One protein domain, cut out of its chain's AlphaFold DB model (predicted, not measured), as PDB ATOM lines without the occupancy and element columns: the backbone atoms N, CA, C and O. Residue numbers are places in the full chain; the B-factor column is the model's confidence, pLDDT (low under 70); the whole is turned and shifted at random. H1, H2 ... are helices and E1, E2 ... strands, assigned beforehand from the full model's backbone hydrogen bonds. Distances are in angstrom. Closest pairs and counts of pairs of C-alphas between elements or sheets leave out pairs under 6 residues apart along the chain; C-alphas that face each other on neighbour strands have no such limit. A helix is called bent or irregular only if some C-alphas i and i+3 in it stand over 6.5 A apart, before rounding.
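Overview. This is residues 240 to 261 and 299 to 380 of the 526 residues of the protein "GH18 domain-containing protein" of Clostridiaceae bacterium (UniProt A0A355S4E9). The domain is one antiparallel sheet of five strands, twisted and curled like part of a barrel that stays open, with E1 crossing its open side from a start beside the edge strand E3. The hairpin of E2 and E3 reaches out at one end, where the unnamed residues 240 to 252 also make a loop, while E4 and the bent E5 curve round at the other end and the small helix H1 only grazes the sheet. The printed part has 104 residues with six named strands and one named helix, in the order E1 E2 E3 H1 E4 E5 E6, and the sheet runs E3 E2 E6 E5 E4. The class is mostly strand, and the whole is compact, with a radius of gyration of the C-alphas of 14.6 A. Its C-alphas span 40 by 35 by 19 A, an outline that is only just flat.

Along the chain. The printed part begins at Tyr 240, and residues 240 to 252 hold no named element. E1 is residues 253 to 258, beginning at C-alpha 253 at (245.247, 271.532, 304.590). After the cut, E2 is residues 300 to 309, 28.4 A from first to last C-alpha, and E3 is residues 312 to 319, 23.5 A long. Residues 320 to 333 again hold no named element. H1 is the five residues 334 to 338, beginning at C-alpha 334 at (245.353, 270.882, 280.321). E4 is residues 344 to 350, 14.9 A long. E5 is residues 355 to 364, 23.4 A long, and it bends by 82 degrees at residue 358. E6 is residues 372 to 379, 20.7 A long, ending at C-alpha 379 at (246.648, 265.793, 285.562).

Arrangement. From edge to edge of the sheet the strands' lines turn by 102 degrees, and the way across it turns by 95 degrees. E2 and E3 form a hairpin, antiparallel at 155 degrees between their directions, with N 305 and O 316 2.9 A apart, within hydrogen-bond range. On the other side of E2 is E6, antiparallel at 158 degrees, with N 302 and O 376 at 2.8 A. E6 and E5 are a hairpin at 136 degrees, with N 362 and O 377 at 2.9 A. E5 and the edge strand E4 are a hairpin at 150 degrees, with N 345 and O 361 at 2.8 A. E4, E5 and E6 make a meander, each strand the antiparallel neighbour of the one before. E1 pairs with no named strand; its closest approach to E3 is between the C-alphas of Lys 254 and Tyr 316, 4.9 A apart. E1 and E2 are near each other, while E1 is apart from E4, E5 and E6. H1 is only just on the sheet, with 5 pairs of C-alphas within 10 A, and only grazes it with residues 334 to 337. The closest C-alphas of H1 and E6 are those of Leu 334 and Tyr 379, 7.4 A apart. In H1 every O i to N i+4 pair is within hydrogen-bond range.

Size, cuts and confidence. The two C-alphas farthest apart are those of Ser 311 and Glu 335, at 42.5 A. Residues 262 to 298 are not printed, and the C-alphas of 261 and 299 across this cut are 7.9 A apart. Of the links that are printed whole, the one from E3 to H1 is long, with 14 residues, and the one from E5 to E6 is short, with 7. The links E2 to E3, H1 to E4 and E4 to E5 are tight. The mean pLDDT of the printed part is 90.8, and residue 351 is the one printed residue under 70.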
ATOM      1  N   TYR A 240     244.464 270.668 309.612       97.75
ATOM      2  CA  TYR A 240     244.864 270.964 310.981       97.75
ATOM      3  C   TYR A 240     243.634 271.176 311.870       97.75
ATOM      4  O   TYR A 240     242.670 271.846 311.493       97.75
ATOM      5  N   SER A 241     243.713 270.643 313.080       97.56
ATOM      6  CA  SER A 241     242.700 270.689 314.129       97.56
ATOM      7  C   SER A 241     243.260 271.334 315.400       97.56
ATOM      8  O   SER A 241     244.466 271.552 315.528       97.56
ATOM      9  N   GLU A 242     242.403 271.582 316.391       96.88
ATOM     10  CA  GLU A 242     242.846 272.043 317.716       96.88
ATOM     11  C   GLU A 242     243.876 271.095 318.352       96.88
ATOM     12  O   GLU A 242     244.805 271.541 319.027       96.88
ATOM     13  N   SER A 243     243.753 269.786 318.093       96.44
ATOM     14  CA  SER A 243     244.646 268.767 318.654       96.44
ATOM     15  C   SER A 243     246.088 268.857 318.142       96.44
ATOM     16  O   SER A 243     247.001 268.356 318.796       96.44
ATOM     17  N   ASP A 244     246.312 269.541 317.015       96.25
ATOM     18  CA  ASP A 244     247.643 269.746 316.445       96.25
ATOM     19  C   ASP A 244     248.437 270.855 317.158       96.25
ATOM     20  O   ASP A 244     249.646 270.975 316.958       96.25
ATOM     21  N   GLY A 245     247.781 271.667 317.997       95.38
ATOM     22  CA  GLY A 245     248.439 272.680 318.826       95.38
ATOM     23  C   GLY A 245     249.004 273.881 318.059       95.38
ATOM     24  O   GLY A 245     249.876 274.569 318.588       95.38
ATOM     25  N   VAL A 246     248.521 274.146 316.838       96.00
ATOM     26  CA  VAL A 246     248.913 275.309 316.015       96.00
ATOM     27  C   VAL A 246     247.665 276.100 315.605       96.00
ATOM     28  O   VAL A 246     247.111 275.850 314.532       96.00
ATOM     29  N   PRO A 247     247.197 277.048 316.442       96.06
ATOM     30  CA  PRO A 247     245.923 277.739 316.232       96.06
ATOM     31  C   PRO A 247     245.784 278.413 314.862       96.06
ATOM     32  O   PRO A 247     244.732 278.315 314.238       96.06
ATOM     33  N   ASP A 248     246.859 279.025 314.358       96.38
ATOM     34  CA  ASP A 248     246.856 279.767 313.087       96.38
ATOM     35  C   ASP A 248     246.708 278.875 311.844       96.38
ATOM     36  O   ASP A 248     246.425 279.370 310.751       96.38
ATOM     37  N   LEU A 249     246.895 277.560 311.995       97.00
ATOM     38  CA  LEU A 249     246.733 276.602 310.908       97.00
ATOM     39  C   LEU A 249     245.400 275.859 310.948       97.00
ATOM     40  O   LEU A 249     245.120 275.151 309.990       97.00
ATOM     41  N   ILE A 250     244.562 276.009 311.980       97.81
ATOM     42  CA  ILE A 250     243.290 275.274 312.075       97.81
ATOM     43  C   ILE A 250     242.455 275.464 310.797       97.81
ATOM     44  O   ILE A 250     242.233 276.580 310.331       97.81
ATOM     45  N   GLY A 251     242.017 274.349 310.206       96.00
ATOM     46  CA  GLY A 251     241.273 274.312 308.945       96.00
ATOM     47  C   GLY A 251     242.129 274.395 307.674       96.00
ATOM     48  O   GLY A 251     241.622 274.100 306.592       96.00
ATOM     49  N   LYS A 252     243.422 274.734 307.762       96.88
ATOM     50  CA  LYS A 252     244.355 274.630 306.628       96.88
ATOM     51  C   LYS A 252     244.651 273.167 306.320       96.88
ATOM     52  O   LYS A 252     244.658 272.318 307.212       96.88
ATOM     53  N   ILE A 253     244.934 272.884 305.052       97.75
ATOM     54  CA  ILE A 253     245.247 271.532 304.590       97.75
ATOM     55  C   ILE A 253     246.604 271.122 305.155       97.75
ATOM     56  O   ILE A 253     247.603 271.807 304.939       97.75
ATOM     57  N   LYS A 254     246.625 270.021 305.896       96.44
ATOM     58  CA  LYS A 254     247.790 269.502 306.612       96.44
ATOM     59  C   LYS A 254     248.539 268.476 305.776       96.44
ATOM     60  O   LYS A 254     249.737 268.622 305.566       96.44
ATOM     61  N   GLU A 255     247.830 267.468 305.287       94.56
ATOM     62  CA  GLU A 255     248.366 266.389 304.456       94.56
ATOM     63  C   GLU A 255     247.398 266.113 303.308       94.56
ATOM     64  O   GLU A 255     246.189 266.270 303.460       94.56
ATOM     65  N   ILE A 256     247.936 265.743 302.149       93.62
ATOM     66  CA  ILE A 256     247.159 265.367 300.968       93.62
ATOM     67  C   ILE A 256     247.291 263.858 300.834       93.62
ATOM     68  O   ILE A 256     248.410 263.386 300.689       93.62
ATOM     69  N   ASP A 257     246.182 263.125 300.876       90.56
ATOM     70  CA  ASP A 257     246.177 261.658 300.794       90.56
ATOM     71  C   ASP A 257     245.923 261.169 299.368       90.56
ATOM     72  O   ASP A 257     246.415 260.124 298.966       90.56
ATOM     73  N   VAL A 258     245.150 261.927 298.588       92.88
ATOM     74  CA  VAL A 258     244.886 261.644 297.174       92.88
ATOM     75  C   VAL A 258     245.008 262.960 296.405       92.88
ATOM     76  O   VAL A 258     244.079 263.773 296.420       92.88
ATOM     77  N   PRO A 259     246.171 263.245 295.792       92.38
ATOM     78  CA  PRO A 259     246.426 264.522 295.141       92.38
ATOM     79  C   PRO A 259     245.859 264.653 293.727       92.38
ATOM     80  O   PRO A 259     245.685 265.783 293.283       92.38
ATOM     81  N   GLU A 260     245.593 263.580 292.990       92.31
ATOM     82  CA  GLU A 260     244.958 263.671 291.669       92.31
ATOM     83  C   GLU A 260     243.422 263.563 291.756       92.31
ATOM     84  O   GLU A 260     242.883 263.214 292.813       92.31
ATOM     85  N   PRO A 261     242.687 263.889 290.678       90.88
ATOM     86  CA  PRO A 261     241.234 263.780 290.701       90.88
ATOM     87  C   PRO A 261     240.733 262.348 290.465       90.88
ATOM     88  O   PRO A 261     239.697 261.999 291.017       90.88
ATOM     89  N   VAL A 299     242.911 269.883 285.974       93.94
ATOM     90  CA  VAL A 299     244.225 269.835 286.608       93.94
ATOM     91  C   VAL A 299     244.070 270.110 288.096       93.94
ATOM     92  O   VAL A 299     243.482 271.119 288.490       93.94
ATOM     93  N   ASN A 300     244.632 269.243 288.938       94.31
ATOM     94  CA  ASN A 300     244.622 269.432 290.384       94.31
ATOM     95  C   ASN A 300     245.988 269.922 290.873       94.31
ATOM     96  O   ASN A 300     246.973 269.185 290.838       94.31
ATOM     97  N   GLY A 301     246.049 271.179 291.316       95.50
ATOM     98  CA  GLY A 301     247.276 271.818 291.793       95.50
ATOM     99  C   GLY A 301     247.309 272.020 293.311       95.50
ATOM    100  O   GLY A 301     246.325 272.471 293.903       95.50
ATOM    101  N   TRP A 302     248.466 271.761 293.923       96.69
ATOM    102  CA  TRP A 302     248.714 271.879 295.361       96.69
ATOM    103  C   TRP A 302     249.918 272.759 295.658       96.69
ATOM    104  O   TRP A 302     251.039 272.453 295.257       96.69
ATOM    105  N   VAL A 303     249.695 273.835 296.404       97.50
ATOM    106  CA  VAL A 303     250.713 274.806 296.806       97.50
ATOM    107  C   VAL A 303     251.182 274.456 298.210       97.50
ATOM    108  O   VAL A 303     250.422 274.609 299.159       97.50
ATOM    109  N   GLN A 304     252.427 274.003 298.358       97.75
ATOM    110  CA  GLN A 304     253.017 273.753 299.673       97.75
ATOM    111  C   GLN A 304     253.638 275.039 300.223       97.75
ATOM    112  O   GLN A 304     254.511 275.640 299.588       97.75
ATOM    113  N   LYS A 305     253.256 275.403 301.446       96.25
ATOM    114  CA  LYS A 305     253.795 276.535 302.203       96.25
ATOM    115  C   LYS A 305     254.357 276.069 303.545       96.25
ATOM    116  O   LYS A 305     254.054 274.975 304.024       96.25
ATOM    117  N   GLU A 306     255.208 276.900 304.135       94.75
ATOM    118  CA  GLU A 306     255.753 276.689 305.477       94.75
ATOM    119  C   GLU A 306     255.282 277.783 306.427       94.75
ATOM    120  O   GLU A 306     255.181 278.949 306.048       94.75
ATOM    121  N   TYR A 307     255.017 277.399 307.672       94.56
ATOM    122  CA  TYR A 307     254.556 278.287 308.726       94.56
ATOM    123  C   TYR A 307     255.407 278.088 309.991       94.56
ATOM    124  O   TYR A 307     255.351 277.016 310.605       94.56
ATOM    125  N   PRO A 308     256.233 279.073 310.384       94.38
ATOM    126  CA  PRO A 308     256.994 278.998 311.623       94.38
ATOM    127  C   PRO A 308     256.069 279.209 312.829       94.38
ATOM    128  O   PRO A 308     255.369 280.215 312.909       94.38
ATOM    129  N   TYR A 309     256.099 278.289 313.792       95.06
ATOM    130  CA  TYR A 309     255.352 278.408 315.045       95.06
ATOM    131  C   TYR A 309     256.185 277.876 316.214       95.06
ATOM    132  O   TYR A 309     256.552 276.697 316.270       95.06
ATOM    133  N   GLY A 310     256.522 278.768 317.150       92.50
ATOM    134  CA  GLY A 310     257.476 278.476 318.218       92.50
ATOM    135  C   GLY A 310     258.865 278.146 317.661       92.50
ATOM    136  O   GLY A 310     259.445 278.933 316.917       92.50
ATOM    137  N   SER A 311     259.403 276.982 318.033       93.81
ATOM    138  CA  SER A 311     260.687 276.455 317.538       93.81
ATOM    139  C   SER A 311     260.550 275.504 316.339       93.81
ATOM    140  O   SER A 311     261.562 275.006 315.848       93.81
ATOM    141  N   ASN A 312     259.326 275.258 315.862       95.06
ATOM    142  CA  ASN A 312     259.035 274.339 314.765       95.06
ATOM    143  C   ASN A 312     258.650 275.090 313.484       95.06
ATOM    144  O   ASN A 312     258.176 276.226 313.517       95.06
ATOM    145  N   VAL A 313     258.804 274.409 312.349       94.25
ATOM    146  CA  VAL A 313     258.264 274.843 311.057       94.25
ATOM    147  C   VAL A 313     257.252 273.803 310.600       94.25
ATOM    148  O   VAL A 313     257.596 272.641 310.380       94.25
ATOM    149  N   TYR A 314     255.999 274.226 310.482       95.75
ATOM    150  CA  TYR A 314     254.887 273.402 310.025       95.75
ATOM    151  C   TYR A 314     254.705 273.568 308.520       95.75
ATOM    152  O   TYR A 314     255.046 274.608 307.955       95.75
ATOM    153  N   LYS A 315     254.165 272.546 307.861       95.94
ATOM    154  CA  LYS A 315     253.826 272.594 306.437       95.94
ATOM    155  C   LYS A 315     252.322 272.602 306.296       95.94
ATOM    156  O   LYS A 315     251.647 271.861 306.994       95.94
ATOM    157  N   TYR A 316     251.818 273.390 305.367       97.31
ATOM    158  CA  TYR A 316     250.413 273.347 305.003       97.31
ATOM    159  C   TYR A 316     250.266 273.522 303.497       97.31
ATOM    160  O   TYR A 316     251.202 273.941 302.808       97.31
ATOM    161  N   TYR A 317     249.089 273.177 302.996       97.75
ATOM    162  CA  TYR A 317     248.779 273.201 301.581       97.75
ATOM    163  C   TYR A 317     247.586 274.106 301.293       97.75
ATOM    164  O   TYR A 317     246.691 274.301 302.119       97.75
ATOM    165  N   GLU A 318     247.574 274.653 300.087       96.38
ATOM    166  CA  GLU A 318     246.437 275.358 299.508       96.38
ATOM    167  C   GLU A 318     246.225 274.851 298.077       96.38
ATOM    168  O   GLU A 318     247.146 274.325 297.447       96.38
ATOM    169  N   LYS A 319     245.010 274.986 297.543       94.94
ATOM    170  CA  LYS A 319     244.760 274.692 296.126       94.94
ATOM    171  C   LYS A 319     245.469 275.720 295.249       94.94
ATOM    172  O   LYS A 319     245.481 276.899 295.592       94.94
ATOM    173  N   ALA A 320     245.997 275.318 294.096       93.56
ATOM    174  CA  ALA A 320     246.603 276.257 293.144       93.56
ATOM    175  C   ALA A 320     245.619 277.342 292.668       93.56
ATOM    176  O   ALA A 320     246.034 278.468 292.421       93.56
ATOM    177  N   SER A 321     244.316 277.047 292.657       89.69
ATOM    178  CA  SER A 321     243.256 278.024 292.379       89.69
ATOM    179  C   SER A 321     243.130 279.145 293.416       89.69
ATOM    180  O   SER A 321     242.467 280.142 293.148       89.69
ATOM    181  N   SER A 322     243.752 279.001 294.592       90.19
ATOM    182  CA  SER A 322     243.834 280.072 295.597       90.19
ATOM    183  C   SER A 322     244.899 281.122 295.274       90.19
ATOM    184  O   SER A 322     244.908 282.190 295.887       90.19
ATOM    185  N   LEU A 323     245.797 280.834 294.326       89.50
ATOM    186  CA  LEU A 323     246.710 281.837 293.795       89.50
ATOM    187  C   LEU A 323     245.897 282.897 293.042       89.50
ATOM    188  O   LEU A 323     244.839 282.603 292.486       89.50
ATOM    189  N   GLY A 324     246.386 284.138 293.025       85.56
ATOM    190  CA  GLY A 324     245.702 285.229 292.326       85.56
ATOM    191  C   GLY A 324     245.383 284.862 290.872       85.56
ATOM    192  O   GLY A 324     246.127 284.107 290.247       85.56
ATOM    193  N   ALA A 325     244.284 285.390 290.329       85.25
ATOM    194  CA  ALA A 325     243.854 285.094 288.958       85.25
ATOM    195  C   ALA A 325     244.927 285.430 287.901       85.25
ATOM    196  O   ALA A 325     245.003 284.763 286.879       85.25
ATOM    197  N   ASP A 326     245.790 286.412 288.185       85.88
ATOM    198  CA  ASP A 326     246.903 286.817 287.315       85.88
ATOM    199  C   ASP A 326     248.173 285.966 287.505       85.88
ATOM    200  O   ASP A 326     249.180 286.160 286.817       85.88
ATOM    201  N   SER A 327     248.176 285.037 288.466       89.69
ATOM    202  CA  SER A 327     249.323 284.168 288.697       89.69
ATOM    203  C   SER A 327     249.448 283.169 287.555       89.69
ATOM    204  O   SER A 327     248.562 282.348 287.334       89.69
ATOM    205  N   LYS A 328     250.615 283.138 286.903       89.50
ATOM    206  CA  LYS A 328     250.960 282.123 285.887       89.50
ATOM    207  C   LYS A 328     250.959 280.678 286.413       89.50
ATOM    208  O   LYS A 328     251.190 279.753 285.647       89.50
ATOM    209  N   PHE A 329     250.800 280.494 287.724       91.94
ATOM    210  CA  PHE A 329     250.719 279.200 288.395       91.94
ATOM    211  C   PHE A 329     249.285 278.853 288.835       91.94
ATOM    212  O   PHE A 329     249.050 277.770 289.378       91.94
ATOM    213  N   ASN A 330     248.307 279.726 288.594       91.69
ATOM    214  CA  ASN A 330     246.898 279.382 288.743       91.69
ATOM    215  C   ASN A 330     246.445 278.566 287.520       91.69
ATOM    216  O   ASN A 330     245.866 279.096 286.578       91.69
ATOM    217  N   ILE A 331     246.790 277.277 287.516       91.00
ATOM    218  CA  ILE A 331     246.514 276.362 286.407       91.00
ATOM    219  C   ILE A 331     245.363 275.429 286.771       91.00
ATOM    220  O   ILE A 331     245.388 274.788 287.824       91.00
ATOM    221  N   SER A 332     244.376 275.335 285.879       85.88
ATOM    222  CA  SER A 332     243.205 274.460 286.044       85.88
ATOM    223  C   SER A 332     242.839 273.647 284.796       85.88
ATOM    224  O   SER A 332     242.067 272.692 284.913       85.88
ATOM    225  N   SER A 333     243.419 273.976 283.635       88.25
ATOM    226  CA  SER A 333     243.184 273.319 282.345       88.25
ATOM    227  C   SER A 333     244.438 272.601 281.830       88.25
ATOM    228  O   SER A 333     245.566 272.964 282.178       88.25
ATOM    229  N   LEU A 334     244.252 271.584 280.986       88.50
ATOM    230  CA  LEU A 334     245.353 270.882 280.321       88.50
ATOM    231  C   LEU A 334     246.084 271.771 279.319       88.50
ATOM    232  O   LEU A 334     247.302 271.664 279.205       88.50
ATOM    233  N   GLU A 335     245.357 272.661 278.647       84.56
ATOM    234  CA  GLU A 335     245.935 273.643 277.728       84.56
ATOM    235  C   GLU A 335     246.934 274.551 278.463       84.56
ATOM    236  O   GLU A 335     248.082 274.700 278.048       84.56
ATOM    237  N   ASP A 336     246.561 275.059 279.638       87.31
ATOM    238  CA  ASP A 336     247.448 275.889 280.453       87.31
ATOM    239  C   ASP A 336     248.648 275.101 281.012       87.31
ATOM    240  O   ASP A 336     249.737 275.655 281.187       87.31
ATOM    241  N   MET A 337     248.495 273.796 281.266       90.69
ATOM    242  CA  MET A 337     249.599 272.942 281.730       90.69
ATOM    243  C   MET A 337     250.722 272.776 280.703       90.69
ATOM    244  O   MET A 337     251.855 272.458 281.100       90.69
ATOM    245  N   GLU A 338     250.454 273.005 279.414       84.00
ATOM    246  CA  GLU A 338     251.483 273.038 278.370       84.00
ATOM    247  C   GLU A 338     252.452 274.217 278.570       84.00
ATOM    248  O   GLU A 338     253.644 274.088 278.284       84.00
ATOM    249  N   ASN A 339     251.993 275.320 279.176       85.94
ATOM    250  CA  ASN A 339     252.814 276.505 279.453       85.94
ATOM    251  C   ASN A 339     253.787 276.314 280.629       85.94
ATOM    252  O   ASN A 339     254.753 277.071 280.781       85.94
ATOM    253  N   ILE A 340     253.577 275.295 281.467       89.00
ATOM    254  CA  ILE A 340     254.483 274.975 282.572       89.00
ATOM    255  C   ILE A 340     255.660 274.150 282.041       89.00
ATOM    256  O   ILE A 340     255.592 272.921 281.940       89.00
ATOM    257  N   ASN A 341     256.768 274.832 281.743       88.25
ATOM    258  CA  ASN A 341     258.003 274.232 281.230       88.25
ATOM    259  C   ASN A 341     258.855 273.570 282.334       88.25
ATOM    260  O   ASN A 341     260.017 273.919 282.541       88.25
ATOM    261  N   VAL A 342     258.260 272.626 283.064       90.06
ATOM    262  CA  VAL A 342     258.977 271.703 283.955       90.06
ATOM    263  C   VAL A 342     258.737 270.266 283.487       90.06
ATOM    264  O   VAL A 342     257.633 269.967 283.014       90.06
ATOM    265  N   PRO A 343     259.730 269.366 283.598       88.81
ATOM    266  CA  PRO A 343     259.530 267.961 283.276       88.81
ATOM    267  C   PRO A 343     258.391 267.360 284.104       88.81
ATOM    268  O   PRO A 343     258.308 267.576 285.315       88.81
ATOM    269  N   GLY A 344     257.513 266.613 283.438       86.88
ATOM    270  CA  GLY A 344     256.512 265.787 284.102       86.88
ATOM    271  C   GLY A 344     257.088 264.422 284.475       86.88
ATOM    272  O   GLY A 344     257.900 263.857 283.744       86.88
ATOM    273  N   GLU A 345     256.639 263.885 285.598       88.94
ATOM    274  CA  GLU A 345     256.841 262.507 286.020       88.94
ATOM    275  C   GLU A 345     255.562 261.715 285.752       88.94
ATOM    276  O   GLU A 345     254.460 262.173 286.056       88.94
ATOM    277  N   TYR A 346     255.707 260.524 285.178       85.19
ATOM    278  CA  TYR A 346     254.594 259.606 284.983       85.19
ATOM    279  C   TYR A 346     254.469 258.679 286.198       85.19
ATOM    280  O   TYR A 346     255.383 257.909 286.498       85.19
ATOM    281  N   VAL A 347     253.338 258.766 286.894       82.06
ATOM    282  CA  VAL A 347     253.063 258.062 288.148       82.06
ATOM    283  C   VAL A 347     252.200 256.840 287.849       82.06
ATOM    284  O   VAL A 347     251.003 256.963 287.600       82.06
ATOM    285  N   LEU A 348     252.798 255.649 287.883       77.44
ATOM    286  CA  LEU A 348     252.071 254.380 287.735       77.44
ATOM    287  C   LEU A 348     251.339 254.006 289.024       77.44
ATOM    288  O   LEU A 348     250.137 253.760 289.017       77.44
ATOM    289  N   GLU A 349     252.059 254.046 290.137       78.50
ATOM    290  CA  GLU A 349     251.565 253.786 291.484       78.50
ATOM    291  C   GLU A 349     252.022 254.930 292.385       78.50
ATOM    292  O   GLU A 349     253.126 255.454 292.212       78.50
ATOM    293  N   SER A 350     251.198 255.318 293.354       74.62
ATOM    294  CA  SER A 350     251.651 256.177 294.441       74.62
ATOM    295  C   SER A 350     252.147 255.298 295.588       74.62
ATOM    296  O   SER A 350     251.328 254.802 296.362       74.62
ATOM    297  N   PRO A 351     253.466 255.111 295.782       64.44
ATOM    298  CA  PRO A 351     253.970 254.381 296.945       64.44
ATOM    299  C   PRO A 351     253.660 255.114 298.259       64.44
ATOM    300  O   PRO A 351     253.624 254.495 299.321       64.44
ATOM    301  N   VAL A 352     253.426 256.429 298.185       71.38
ATOM    302  CA  VAL A 352     253.056 257.270 299.329       71.38
ATOM    303  C   VAL A 352     251.611 256.992 299.750       71.38
ATOM    304  O   VAL A 352     251.345 256.822 300.937       71.38
ATOM    305  N   TYR A 353     250.702 256.881 298.779       71.75
ATOM    306  CA  TYR A 353     249.254 256.809 299.015       71.75
ATOM    307  C   TYR A 353     248.649 255.413 298.794       71.75
ATOM    308  O   TYR A 353     247.490 255.179 299.115       71.75
ATOM    309  N   LYS A 354     249.462 254.459 298.326       75.69
ATOM    310  CA  LYS A 354     249.160 253.027 298.162       75.69
ATOM    311  C   LYS A 354     248.007 252.721 297.200       75.69
ATOM    312  O   LYS A 354     247.216 251.820 297.466       75.69
ATOM    313  N   TYR A 355     247.954 253.432 296.078       78.19
ATOM    314  CA  TYR A 355     247.007 253.184 294.989       78.19
ATOM    315  C   TYR A 355     247.706 253.266 293.615       78.19
ATOM    316  O   TYR A 355     248.815 253.798 293.493       78.19
ATOM    317  N   THR A 356     247.058 252.755 292.571       80.50
ATOM    318  CA  THR A 356     247.481 252.824 291.163       80.50
ATOM    319  C   THR A 356     246.901 254.072 290.508       80.50
ATOM    320  O   THR A 356     245.693 254.207 290.363       80.50
ATOM    321  N   SER A 357     247.762 254.986 290.067       76.56
ATOM    322  CA  SER A 357     247.318 256.253 289.491       76.56
ATOM    323  C   SER A 357     247.222 256.188 287.976       76.56
ATOM    324  O   SER A 357     246.150 256.405 287.423       76.56
ATOM    325  N   ARG A 358     248.341 255.867 287.309       85.31
ATOM    326  CA  ARG A 358     248.577 256.100 285.876       85.31
ATOM    327  C   ARG A 358     248.297 257.561 285.483       85.31
ATOM    328  O   ARG A 358     247.527 257.796 284.568       85.31
ATOM    329  N   THR A 359     248.893 258.541 286.167       89.94
ATOM    330  CA  THR A 359     248.690 259.991 285.924       89.94
ATOM    331  C   THR A 359     250.013 260.726 285.693       89.94
ATOM    332  O   THR A 359     251.086 260.163 285.928       89.94
ATOM    333  N   TYR A 360     249.969 261.986 285.254       92.12
ATOM    334  CA  TYR A 360     251.152 262.846 285.221       92.12
ATOM    335  C   TYR A 360     251.219 263.776 286.427       92.12
ATOM    336  O   TYR A 360     250.218 264.330 286.877       92.12
ATOM    337  N   LYS A 361     252.449 263.995 286.897       93.50
ATOM    338  CA  LYS A 361     252.788 264.945 287.950       93.50
ATOM    339  C   LYS A 361     253.842 265.932 287.460       93.50
ATOM    340  O   LYS A 361     254.897 265.522 286.992       93.50
ATOM    341  N   LYS A 362     253.620 267.234 287.635       95.44
ATOM    342  CA  LYS A 362     254.653 268.275 287.468       95.44
ATOM    343  C   LYS A 362     254.942 268.939 288.810       95.44
ATOM    344  O   LYS A 362     254.016 269.226 289.564       95.44
ATOM    345  N   VAL A 363     256.219 269.199 289.102       96.25
ATOM    346  CA  VAL A 363     256.655 269.877 290.334       96.25
ATOM    347  C   VAL A 363     257.395 271.157 289.976       96.25
ATOM    348  O   VAL A 363     258.427 271.118 289.312       96.25
ATOM    349  N   VAL A 364     256.876 272.293 290.435       95.94
ATOM    350  CA  VAL A 364     257.499 273.609 290.271       95.94
ATOM    351  C   VAL A 364     258.131 274.025 291.594       95.94
ATOM    352  O   VAL A 364     257.469 273.975 292.631       95.94
ATOM    353  N   GLN A 365     259.400 274.436 291.561       95.12
ATOM    354  CA  GLN A 365     260.145 274.957 292.720       95.12
ATOM    355  C   GLN A 365     260.806 276.316 292.448       95.12
ATOM    356  O   GLN A 365     261.099 277.051 293.388       95.12
ATOM    357  N   ASP A 366     260.989 276.675 291.176       91.44
ATOM    358  CA  ASP A 366     261.674 277.898 290.764       91.44
ATOM    359  C   ASP A 366     260.695 279.024 290.413       91.44
ATOM    360  O   ASP A 366     259.629 278.801 289.835       91.44
ATOM    361  N   GLY A 367     261.094 280.264 290.711       88.19
ATOM    362  CA  GLY A 367     260.330 281.464 290.355       88.19
ATOM    363  C   GLY A 367     258.991 281.598 291.084       88.19
ATOM    364  O   GLY A 367     258.082 282.233 290.549       88.19
ATOM    365  N   LEU A 368     258.874 280.975 292.259       90.62
ATOM    366  CA  LEU A 368     257.701 281.029 293.128       90.62
ATOM    367  C   LEU A 368     257.719 282.285 294.010       90.62
ATOM    368  O   LEU A 368     258.779 282.832 294.308       90.62
ATOM    369  N   GLU A 369     256.533 282.727 294.423       85.31
ATOM    370  CA  GLU A 369     256.365 283.834 295.370       85.31
ATOM    371  C   GLU A 369     256.910 283.483 296.767       85.31
ATOM    372  O   GLU A 369     256.991 282.309 297.149       85.31
ATOM    373  N   ASP A 370     257.246 284.513 297.549       82.25
ATOM    374  CA  ASP A 370     257.778 284.357 298.904       82.25
ATOM    375  C   ASP A 370     256.856 283.494 299.784       82.25
ATOM    376  O   ASP A 370     255.649 283.710 299.888       82.25
ATOM    377  N   GLY A 371     257.445 282.493 300.446       84.94
ATOM    378  CA  GLY A 371     256.737 281.568 301.339       84.94
ATOM    379  C   GLY A 371     256.173 280.312 300.664       84.94
ATOM    380  O   GLY A 371     255.837 279.356 301.368       84.94
ATOM    381  N   ILE A 372     256.135 280.249 299.328       94.06
ATOM    382  CA  ILE A 372     255.797 279.021 298.597       94.06
ATOM    383  C   ILE A 372     257.055 278.162 298.429       94.06
ATOM    384  O   ILE A 372     258.097 278.634 297.983       94.06
ATOM    385  N   LYS A 373     256.967 276.875 298.782       95.88
ATOM    386  CA  LYS A 373     258.085 275.921 298.656       95.88
ATOM    387  C   LYS A 373     258.059 275.115 297.373       95.88
ATOM    388  O   LYS A 373     259.109 274.836 296.802       95.88
ATOM    389  N   LYS A 374     256.870 274.672 296.977       96.50
ATOM    390  CA  LYS A 374     256.641 273.972 295.716       96.50
ATOM    391  C   LYS A 374     255.175 274.044 295.331       96.50
ATOM    392  O   LYS A 374     254.318 274.200 296.204       96.50
ATOM    393  N   ILE A 375     254.911 273.854 294.048       97.00
ATOM    394  CA  ILE A 375     253.573 273.585 293.529       97.00
ATOM    395  C   ILE A 375     253.603 272.242 292.807       97.00
ATOM    396  O   ILE A 375     254.478 272.011 291.973       97.00
ATOM    397  N   GLU A 376     252.684 271.347 293.151       95.94
ATOM    398  CA  GLU A 376     252.531 270.044 292.500       95.94
ATOM    399  C   GLU A 376     251.226 270.017 291.711       95.94
ATOM    400  O   GLU A 376     250.162 270.225 292.286       95.94
ATOM    401  N   TYR A 377     251.308 269.744 290.412       96.44
ATOM    402  CA  TYR A 377     250.147 269.576 289.542       96.44
ATOM    403  C   TYR A 377     249.992 268.116 289.163       96.44
ATOM    404  O   TYR A 377     250.956 267.506 288.702       96.44
ATOM    405  N   TYR A 378     248.781 267.603 289.316       94.81
ATOM    406  CA  TYR A 378     248.374 266.262 288.929       94.81
ATOM    407  C   TYR A 378     247.309 266.364 287.846       94.81
ATOM    408  O   TYR A 378     246.341 267.114 288.004       94.81
ATOM    409  N   TYR A 379     247.508 265.664 286.733       93.56
ATOM    410  CA  TYR A 379     246.648 265.793 285.562       93.56
ATOM    411  C   TYR A 379     246.731 264.576 284.649       93.56
ATOM    412  O   TYR A 379     247.742 263.870 284.594       93.56
ATOM    413  N   ASP A 380     245.667 264.374 283.881       91.62
ATOM    414  CA  ASP A 380     245.592 263.326 282.880       91.62
ATOM    415  C   ASP A 380     245.792 263.861 281.460       91.62
ATOM    416  O   ASP A 380     245.425 264.976 281.118       91.62
TER     417      ASP A 380